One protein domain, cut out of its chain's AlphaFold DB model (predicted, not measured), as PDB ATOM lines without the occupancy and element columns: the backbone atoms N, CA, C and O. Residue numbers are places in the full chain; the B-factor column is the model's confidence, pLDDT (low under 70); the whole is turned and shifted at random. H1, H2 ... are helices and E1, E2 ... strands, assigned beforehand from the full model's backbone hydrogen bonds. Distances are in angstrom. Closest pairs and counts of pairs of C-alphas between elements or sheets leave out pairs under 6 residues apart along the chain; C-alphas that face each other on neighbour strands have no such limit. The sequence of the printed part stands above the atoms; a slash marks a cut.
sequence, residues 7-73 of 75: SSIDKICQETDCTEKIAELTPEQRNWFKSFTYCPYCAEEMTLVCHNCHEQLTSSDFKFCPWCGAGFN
ATOM      1  N   SER A   7      34.612 -15.157  39.075       87.94
ATOM      2  CA  SER A   7      33.178 -14.893  39.009       87.94
ATOM      3  C   SER A   7      32.734 -14.019  40.187       87.94
ATOM      4  O   SER A   7      33.517 -13.704  41.085       87.94
ATOM      5  N   SER A   8      31.464 -13.631  40.179       89.81
ATOM      6  CA  SER A   8      30.792 -12.891  41.246       89.81
ATOM      7  C   SER A   8      29.581 -13.667  41.760       89.81
ATOM      8  O   SER A   8      29.092 -14.602  41.118       89.81
ATOM      9  N   ILE A   9      29.094 -13.266  42.932       91.31
ATOM     10  CA  ILE A   9      27.838 -13.752  43.500       91.31
ATOM     11  C   ILE A   9      26.758 -12.716  43.190       91.31
ATOM     12  O   ILE A   9      26.888 -11.554  43.569       91.31
ATOM     13  N   ASP A  10      25.705 -13.134  42.495       91.44
ATOM     14  CA  ASP A  10      24.533 -12.307  42.223       91.44
ATOM     15  C   ASP A  10      23.416 -12.599  43.230       91.44
ATOM     16  O   ASP A  10      23.276 -13.723  43.711       91.44
ATOM     17  N   LYS A  11      22.586 -11.587  43.507       92.06
ATOM     18  CA  LYS A  11      21.317 -11.740  44.228       92.06
ATOM     19  C   LYS A  11      20.157 -11.659  43.242       92.06
ATOM     20  O   LYS A  11      20.042 -10.660  42.527       92.06
ATOM     21  N   ILE A  12      19.290 -12.668  43.222       92.12
ATOM     22  CA  ILE A  12      18.125 -12.731  42.328       92.12
ATOM     23  C   ILE A  12      16.843 -13.081  43.089       92.12
ATOM     24  O   ILE A  12      16.883 -13.768  44.103       92.12
ATOM     25  N   CYS A  13      15.699 -12.636  42.574       93.12
ATOM     26  CA  CYS A  13      14.393 -13.141  42.999       93.12
ATOM     27  C   CYS A  13      14.004 -14.311  42.083       93.12
ATOM     28  O   CYS A  13      14.187 -14.198  40.871       93.12
ATOM     29  N   GLN A  14      13.493 -15.413  42.641       89.12
ATOM     30  CA  GLN A  14      13.069 -16.590  41.863       89.12
ATOM     31  C   GLN A  14      11.586 -16.562  41.465       89.12
ATOM     32  O   GLN A  14      11.144 -17.385  40.662       89.12
ATOM     33  N   GLU A  15      10.819 -15.598  41.976       91.50
ATOM     34  CA  GLU A  15       9.402 -15.474  41.654       91.50
ATOM     35  C   GLU A  15       9.202 -15.044  40.197       91.50
ATOM     36  O   GLU A  15       9.703 -14.003  39.746       91.50
ATOM     37  N   THR A  16       8.424 -15.837  39.456       87.62
ATOM     38  CA  THR A  16       8.171 -15.605  38.024       87.62
ATOM     39  C   THR A  16       7.502 -14.244  37.804       87.62
ATOM     40  O   THR A  16       7.966 -13.460  36.978       87.62
ATOM     41  N   ASP A  17       6.527 -13.889  38.645       89.00
ATOM     42  CA  ASP A  17       5.802 -12.610  38.588       89.00
ATOM     43  C   ASP A  17       6.696 -11.383  38.860       89.00
ATOM     44  O   ASP A  17       6.379 -10.255  38.470       89.00
ATOM     45  N   CYS A  18       7.822 -11.573  39.554       91.25
ATOM     46  CA  CYS A  18       8.794 -10.507  39.793       91.25
ATOM     47  C   CYS A  18       9.773 -10.357  38.629       91.25
ATOM     48  O   CYS A  18      10.293  -9.265  38.408       91.25
ATOM     49  N   THR A  19      10.017 -11.430  37.875       85.19
ATOM     50  CA  THR A  19      11.012 -11.458  36.795       85.19
ATOM     51  C   THR A  19      10.676 -10.457  35.694       85.19
ATOM     52  O   THR A  19      11.554  -9.712  35.259       85.19
ATOM     53  N   GLU A  20       9.403 -10.368  35.302       87.25
ATOM     54  CA  GLU A  20       8.938  -9.404  34.297       87.25
ATOM     55  C   GLU A  20       9.149  -7.958  34.768       87.25
ATOM     56  O   GLU A  20       9.737  -7.146  34.057       87.25
ATOM     57  N   LYS A  21       8.797  -7.659  36.026       90.25
ATOM     58  CA  LYS A  21       8.987  -6.327  36.628       90.25
ATOM     59  C   LYS A  21      10.461  -5.933  36.715       90.25
ATOM     60  O   LYS A  21      10.816  -4.784  36.477       90.25
ATOM     61  N   ILE A  22      11.337  -6.886  37.043       89.25
ATOM     62  CA  ILE A  22      12.790  -6.672  37.110       89.25
ATOM     63  C   ILE A  22      13.378  -6.451  35.709       89.25
ATOM     64  O   ILE A  22      14.334  -5.683  35.551       89.25
ATOM     65  N   ALA A  23      12.826  -7.107  34.683       87.94
ATOM     66  CA  ALA A  23      13.275  -6.951  33.304       87.94
ATOM     67  C   ALA A  23      13.072  -5.517  32.787       87.94
ATOM     68  O   ALA A  23      13.919  -5.031  32.037       87.94
ATOM     69  N   GLU A  24      12.024  -4.834  33.250       92.44
ATOM     70  CA  GLU A  24      11.696  -3.444  32.906       92.44
ATOM     71  C   GLU A  24      12.553  -2.394  33.638       92.44
ATOM     72  O   GLU A  24      12.565  -1.225  33.247       92.44
ATOM     73  N   LEU A  25      13.294  -2.783  34.683       91.75
ATOM     74  CA  LEU A  25      14.145  -1.860  35.439       91.75
ATOM     75  C   LEU A  25      15.313  -1.332  34.602       91.75
ATOM     76  O   LEU A  25      15.984  -2.081  33.882       91.75
ATOM     77  N   THR A  26      15.637  -0.053  34.795       95.00
ATOM     78  CA  THR A  26      16.863   0.534  34.246       95.00
ATOM     79  C   THR A  26      18.107  -0.146  34.838       95.00
ATOM     80  O   THR A  26      18.042  -0.735  35.923       95.00
ATOM     81  N   PRO A  27      19.280  -0.056  34.183       91.12
ATOM     82  CA  PRO A  27      20.516  -0.629  34.721       91.12
ATOM     83  C   PRO A  27      20.853  -0.129  36.135       91.12
ATOM     84  O   PRO A  27      21.289  -0.909  36.979       91.12
ATOM     85  N   GLU A  28      20.596   1.151  36.412       91.88
ATOM     86  CA  GLU A  28      20.810   1.751  37.731       91.88
ATOM     87  C   GLU A  28      19.864   1.155  38.780       91.88
ATOM     88  O   GLU A  28      20.307   0.718  39.844       91.88
ATOM     89  N   GLN A  29      18.572   1.053  38.458       92.06
ATOM     90  CA  GLN A  29      17.580   0.441  39.340       92.06
ATOM     91  C   GLN A  29      17.882  -1.036  39.592       92.06
ATOM     92  O   GLN A  29      17.743  -1.504  40.717       92.06
ATOM     93  N   ARG A  30      18.344  -1.768  38.574       89.62
ATOM     94  CA  ARG A  30      18.744  -3.172  38.709       89.62
ATOM     95  C   ARG A  30      19.957  -3.330  39.623       89.62
ATOM     96  O   ARG A  30      20.014  -4.286  40.391       89.62
ATOM     97  N   ASN A  31      20.907  -2.398  39.576       88.12
ATOM     98  CA  ASN A  31      22.051  -2.414  40.483       88.12
ATOM     99  C   ASN A  31      21.617  -2.187  41.940       88.12
ATOM    100  O   ASN A  31      22.017  -2.933  42.831       88.12
ATOM    101  N   TRP A  32      20.720  -1.224  42.171       88.50
ATOM    102  CA  TRP A  32      20.099  -1.016  43.481       88.50
ATOM    103  C   TRP A  32      19.287  -2.227  43.939       88.50
ATOM    104  O   TRP A  32      19.397  -2.641  45.091       88.50
ATOM    105  N   PHE A  33      18.524  -2.845  43.038       90.12
ATOM    106  CA  PHE A  33      17.720  -4.031  43.321       90.12
ATOM    107  C   PHE A  33      18.572  -5.180  43.882       90.12
ATOM    108  O   PHE A  33      18.200  -5.802  44.874       90.12
ATOM    109  N   LYS A  34      19.762  -5.408  43.309       86.62
ATOM    110  CA  LYS A  34      20.717  -6.430  43.770       86.62
ATOM    111  C   LYS A  34      21.311  -6.157  45.160       86.62
ATOM    112  O   LYS A  34      21.914  -7.058  45.739       86.62
ATOM    113  N   SER A  35      21.171  -4.947  45.707       89.25
ATOM    114  CA  SER A  35      21.690  -4.613  47.043       89.25
ATOM    115  C   SER A  35      20.797  -5.120  48.182       89.25
ATOM    116  O   SER A  35      21.295  -5.384  49.279       89.25
ATOM    117  N   PHE A  36      19.498  -5.317  47.929       91.12
ATOM    118  CA  PHE A  36      18.541  -5.721  48.955       91.12
ATOM    119  C   PHE A  36      18.683  -7.195  49.351       91.12
ATOM    120  O   PHE A  36      19.058  -8.055  48.552       91.12
ATOM    121  N   THR A  37      18.367  -7.490  50.613       92.38
ATOM    122  CA  THR A  37      18.228  -8.868  51.117       92.38
ATOM    123  C   THR A  37      16.884  -9.478  50.721       92.38
ATOM    124  O   THR A  37      16.811 -10.675  50.487       92.38
ATOM    125  N   TYR A  38      15.842  -8.654  50.583       94.06
ATOM    126  CA  TYR A  38      14.488  -9.079  50.222       94.06
ATOM    127  C   TYR A  38      14.047  -8.431  48.912       94.06
ATOM    128  O   TYR A  38      14.398  -7.282  48.631       94.06
ATOM    129  N   CYS A  39      13.252  -9.149  48.123       93.44
ATOM    130  CA  CYS A  39      12.676  -8.634  46.895       93.44
ATOM    131  C   CYS A  39      11.675  -7.507  47.216       93.44
ATOM    132  O   CYS A  39      10.689  -7.750  47.913       93.44
ATOM    133  N   PRO A  40      11.835  -6.291  46.667       92.19
ATOM    134  CA  PRO A  40      10.913  -5.182  46.918       92.19
ATOM    135  C   PRO A  40       9.508  -5.383  46.319       92.19
ATOM    136  O   PRO A  40       8.630  -4.561  46.568       92.19
ATOM    137  N   TYR A  41       9.280  -6.441  45.531       92.94
ATOM    138  CA  TYR A  41       7.980  -6.730  44.916       92.94
ATOM    139  C   TYR A  41       7.168  -7.794  45.655       92.94
ATOM    140  O   TYR A  41       5.960  -7.621  45.797       92.94
ATOM    141  N   CYS A  42       7.804  -8.882  46.098       94.44
ATOM    142  CA  CYS A  42       7.126  -9.998  46.770       94.44
ATOM    143  C   CYS A  42       7.529 -10.181  48.238       94.44
ATOM    144  O   CYS A  42       6.937 -11.010  48.912       94.44
ATOM    145  N   ALA A  43       8.505  -9.413  48.738       93.50
ATOM    146  CA  ALA A  43       9.075  -9.519  50.085       93.50
ATOM    147  C   ALA A  43       9.800 -10.843  50.410       93.50
ATOM    148  O   ALA A  43      10.311 -10.983  51.520       93.50
ATOM    149  N   GLU A  44       9.923 -11.762  49.448       93.88
ATOM    150  CA  GLU A  44      10.718 -12.985  49.598       93.88
ATOM    151  C   GLU A  44      12.221 -12.694  49.663       93.88
ATOM    152  O   GLU A  44      12.709 -11.694  49.122       93.88
ATOM    153  N   GLU A  45      12.970 -13.571  50.329       93.38
ATOM    154  CA  GLU A  45      14.424 -13.454  50.432       93.38
ATOM    155  C   GLU A  45      15.095 -13.664  49.066       93.38
ATOM    156  O   GLU A  45      14.767 -14.569  48.295       93.38
ATOM    157  N   MET A  46      16.058 -12.801  48.752       93.44
ATOM    158  CA  MET A  46      16.815 -12.879  47.513       93.44
ATOM    159  C   MET A  46      17.762 -14.078  47.553       93.44
ATOM    160  O   MET A  46      18.541 -14.260  48.487       93.44
ATOM    161  N   THR A  47      17.752 -14.868  46.488       93.75
ATOM    162  CA  THR A  47      18.620 -16.031  46.342       93.75
ATOM    163  C   THR A  47      20.004 -15.623  45.849       93.75
ATOM    164  O   THR A  47      20.132 -14.880  44.874       93.75
ATOM    165  N   LEU A  48      21.045 -16.148  46.496       93.81
ATOM    166  CA  LEU A  48      22.423 -16.029  46.030       93.81
ATOM    167  C   LEU A  48      22.679 -17.035  44.907       93.81
ATOM    168  O   LEU A  48      22.388 -18.220  45.065       93.81
ATOM    169  N   VAL A  49      23.261 -16.587  43.798       94.31
ATOM    170  CA  VAL A  49      23.637 -17.454  42.674       94.31
ATOM    171  C   VAL A  49      25.040 -17.141  42.179       94.31
ATOM    172  O   VAL A  49      25.522 -16.011  42.262       94.31
ATOM    173  N   CYS A  50      25.712 -18.150  41.636       94.06
ATOM    174  CA  CYS A  50      26.975 -17.947  40.942       94.06
ATOM    175  C   CYS A  50      26.729 -17.253  39.596       94.06
ATOM    176  O   CYS A  50      26.005 -17.789  38.764       94.06
ATOM    177  N   HIS A  51      27.389 -16.129  39.321       91.44
ATOM    178  CA  HIS A  51      27.252 -15.443  38.031       91.44
ATOM    179  C   HIS A  51      27.728 -16.295  36.838       91.44
ATOM    180  O   HIS A  51      27.250 -16.134  35.724       91.44
ATOM    181  N   ASN A  52      28.677 -17.213  37.055       92.69
ATOM    182  CA  ASN A  52      29.238 -18.037  35.979       92.69
ATOM    183  C   ASN A  52      28.352 -19.233  35.589       92.69
ATOM    184  O   ASN A  52      28.255 -19.562  34.412       92.69
ATOM    185  N   CYS A  53      27.744 -19.917  36.563       94.25
ATOM    186  CA  CYS A  53      26.976 -21.148  36.308       94.25
ATOM    187  C   CYS A  53      25.502 -21.075  36.718       94.25
ATOM    188  O   CYS A  53      24.763 -22.017  36.464       94.25
ATOM    189  N   HIS A  54      25.080 -19.972  37.338       92.62
ATOM    190  CA  HIS A  54      23.724 -19.699  37.821       92.62
ATOM    191  C   HIS A  54      23.180 -20.651  38.891       92.62
ATOM    192  O   HIS A  54      22.052 -20.472  39.342       92.62
ATOM    193  N   GLU A  55      23.989 -21.599  39.365       95.31
ATOM    194  CA  GLU A  55      23.618 -22.444  40.492       95.31
ATOM    195  C   GLU A  55      23.480 -21.641  41.787       95.31
ATOM    196  O   GLU A  55      24.240 -20.697  42.053       95.31
ATOM    197  N   GLN A  56      22.518 -22.062  42.605       95.12
ATOM    198  CA  GLN A  56      22.233 -21.458  43.896       95.12
ATOM    199  C   GLN A  56      23.377 -21.688  44.889       95.12
ATOM    200  O   GLN A  56      23.982 -22.763  44.973       95.12
ATOM    201  N   LEU A  57      23.653 -20.648  45.672       93.69
ATOM    202  CA  LEU A  57      24.621 -20.633  46.754       93.69
ATOM    203  C   LEU A  57      23.887 -20.479  48.085       93.69
ATOM    204  O   LEU A  57      22.926 -19.724  48.205       93.69
ATOM    205  N   THR A  58      24.369 -21.179  49.106       92.06
ATOM    206  CA  THR A  58      23.812 -21.112  50.465       92.06
ATOM    207  C   THR A  58      24.415 -19.990  51.316       92.06
ATOM    208  O   THR A  58      23.891 -19.696  52.384       92.06
ATOM    209  N   SER A  59      25.518 -19.375  50.877       89.62
ATOM    210  CA  SER A  59      26.200 -18.273  51.568       89.62
ATOM    211  C   SER A  59      27.007 -17.423  50.576       89.62
ATOM    212  O   SER A  59      27.434 -17.916  49.532       89.62
ATOM    213  N   SER A  60      27.231 -16.146  50.901       87.62
ATOM    214  CA  SER A  60      28.143 -15.253  50.173       87.62
ATOM    215  C   SER A  60      29.611 -15.412  50.583       87.62
ATOM    216  O   SER A  60      30.483 -14.848  49.933       87.62
ATOM    217  N   ASP A  61      29.898 -16.194  51.627       89.81
ATOM    218  CA  ASP A  61      31.249 -16.375  52.183       89.81
ATOM    219  C   ASP A  61      32.103 -17.377  51.390       89.81
ATOM    220  O   ASP A  61      33.267 -17.636  51.721       89.81
ATOM    221  N   PHE A  62      31.536 -17.989  50.346       89.69
ATOM    222  CA  PHE A  62      32.273 -18.912  49.497       89.69
ATOM    223  C   PHE A  62      33.425 -18.195  48.788       89.69
ATOM    224  O   PHE A  62      33.249 -17.162  48.152       89.69
ATOM    225  N   LYS A  63      34.613 -18.804  48.832       90.88
ATOM    226  CA  LYS A  63      35.772 -18.370  48.030       90.88
ATOM    227  C   LYS A  63      35.734 -18.911  46.602       90.88
ATOM    228  O   LYS A  63      36.369 -18.353  45.716       90.88
ATOM    229  N   PHE A  64      35.015 -20.009  46.390       93.00
ATOM    230  CA  PHE A  64      34.866 -20.677  45.102       93.00
ATOM    231  C   PHE A  64      33.444 -21.209  44.966       93.00
ATOM    232  O   PHE A  64      32.848 -21.649  45.951       93.00
ATOM    233  N   CYS A  65      32.914 -21.216  43.747       93.69
ATOM    234  CA  CYS A  65      31.650 -21.863  43.445       93.69
ATOM    235  C   CYS A  65      31.792 -23.387  43.614       93.69
ATOM    236  O   CYS A  65      32.636 -23.982  42.938       93.69
ATOM    237  N   PRO A  66      30.956 -24.045  44.437       93.06
ATOM    238  CA  PRO A  66      31.030 -25.493  44.645       93.06
ATOM    239  C   PRO A  66      30.628 -26.308  43.405       93.06
ATOM    240  O   PRO A  66      30.927 -27.497  43.341       93.06
ATOM    241  N   TRP A  67      29.978 -25.677  42.423       94.38
ATOM    242  CA  TRP A  67      29.432 -26.345  41.240       94.38
ATOM    243  C   TRP A  67      30.337 -26.234  40.013       94.38
ATOM    244  O   TRP A  67      30.583 -27.229  39.338       94.38
ATOM    245  N   CYS A  68      30.865 -25.039  39.729       94.12
ATOM    246  CA  CYS A  68      31.712 -24.805  38.551       94.12
ATOM    247  C   CYS A  68      33.188 -24.538  38.872       94.12
ATOM    248  O   CYS A  68      33.992 -24.401  37.954       94.12
ATOM    249  N   GLY A  69      33.555 -24.428  40.152       91.94
ATOM    250  CA  GLY A  69      34.934 -24.183  40.580       91.94
ATOM    251  C   GLY A  69      35.451 -22.761  40.338       91.94
ATOM    252  O   GLY A  69      36.600 -22.482  40.673       91.94
ATOM    253  N   ALA A  70      34.632 -21.854  39.791       92.50
ATOM    254  CA  ALA A  70      35.013 -20.457  39.595       92.50
ATOM    255  C   ALA A  70      35.340 -19.784  40.937       92.50
ATOM    256  O   ALA A  70      34.603 -19.949  41.910       92.50
ATOM    257  N   GLY A  71      36.431 -19.023  40.992       92.31
ATOM    258  CA  GLY A  71      36.803 -18.254  42.180       92.31
ATOM    259  C   GLY A  71      35.908 -17.032  42.333       92.31
ATOM    260  O   GLY A  71      35.630 -16.351  41.351       92.31
ATOM    261  N   PHE A  72      35.474 -16.732  43.552       90.12
ATOM    262  CA  PHE A  72      34.809 -15.475  43.866       90.12
ATOM    263  C   PHE A  72      35.860 -14.503  44.387       90.12
ATOM    264  O   PHE A  72      36.510 -14.762  45.403       90.12
ATOM    265  N   ASN A  73      36.056 -13.388  43.685       74.69
ATOM    266  CA  ASN A  73      36.838 -12.302  44.261       74.69
ATOM    267  C   ASN A  73      36.031 -11.739  45.431       74.69
ATOM    268  O   ASN A  73      34.872 -11.372  45.247       74.69
TER     269      ASN A  73
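Overview. This is residues 7 to 73 of the 75 residues of an uncharacterized protein of Candidatus Adiutrix intracellularis (UniProt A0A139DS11). There is little regular structure: a short ribbon of two antiparallel strands, E1 and E2, lies in the middle, with short helices H1 and H2 toward one end and the unnamed stretch of residues 60 to 73 at the other. The 67 printed residues run E1, H1, H2, E2; the class is mixed, with 23 residues in named elements. The whole is compact, radius of gyration of the C-alphas 12.3 A, spanning 32 by 21 by 17 A.

Along the chain. E1, residues 9 to 12, begins at C-alpha 9 (27.838, -13.752, 43.500). H1, residues 16 to 23, measures 11.1 A; H2 is residues 27 to 33. E2, residues 47 to 50, ends at C-alpha 50 (26.975, -17.947, 40.942).

Arrangement. E1 and E2 are antiparallel at 141 degrees; N 10 and O 49 are 2.9 A apart, within hydrogen-bond range. Residues 48 to 49 of E2 pair antiparallel with 56 to 57. H1 and H2 are close but not clearly touching, the closest C-alphas, Ile 22 and Arg 30, 7.1 A apart. Every O i to N i+4 pair is within range in H2, 2 of 4 in H1.

Size, cuts and confidence. The printed part has no cut. The link H2 to E2 is long, 13 residues. No printed residue is under pLDDT 70.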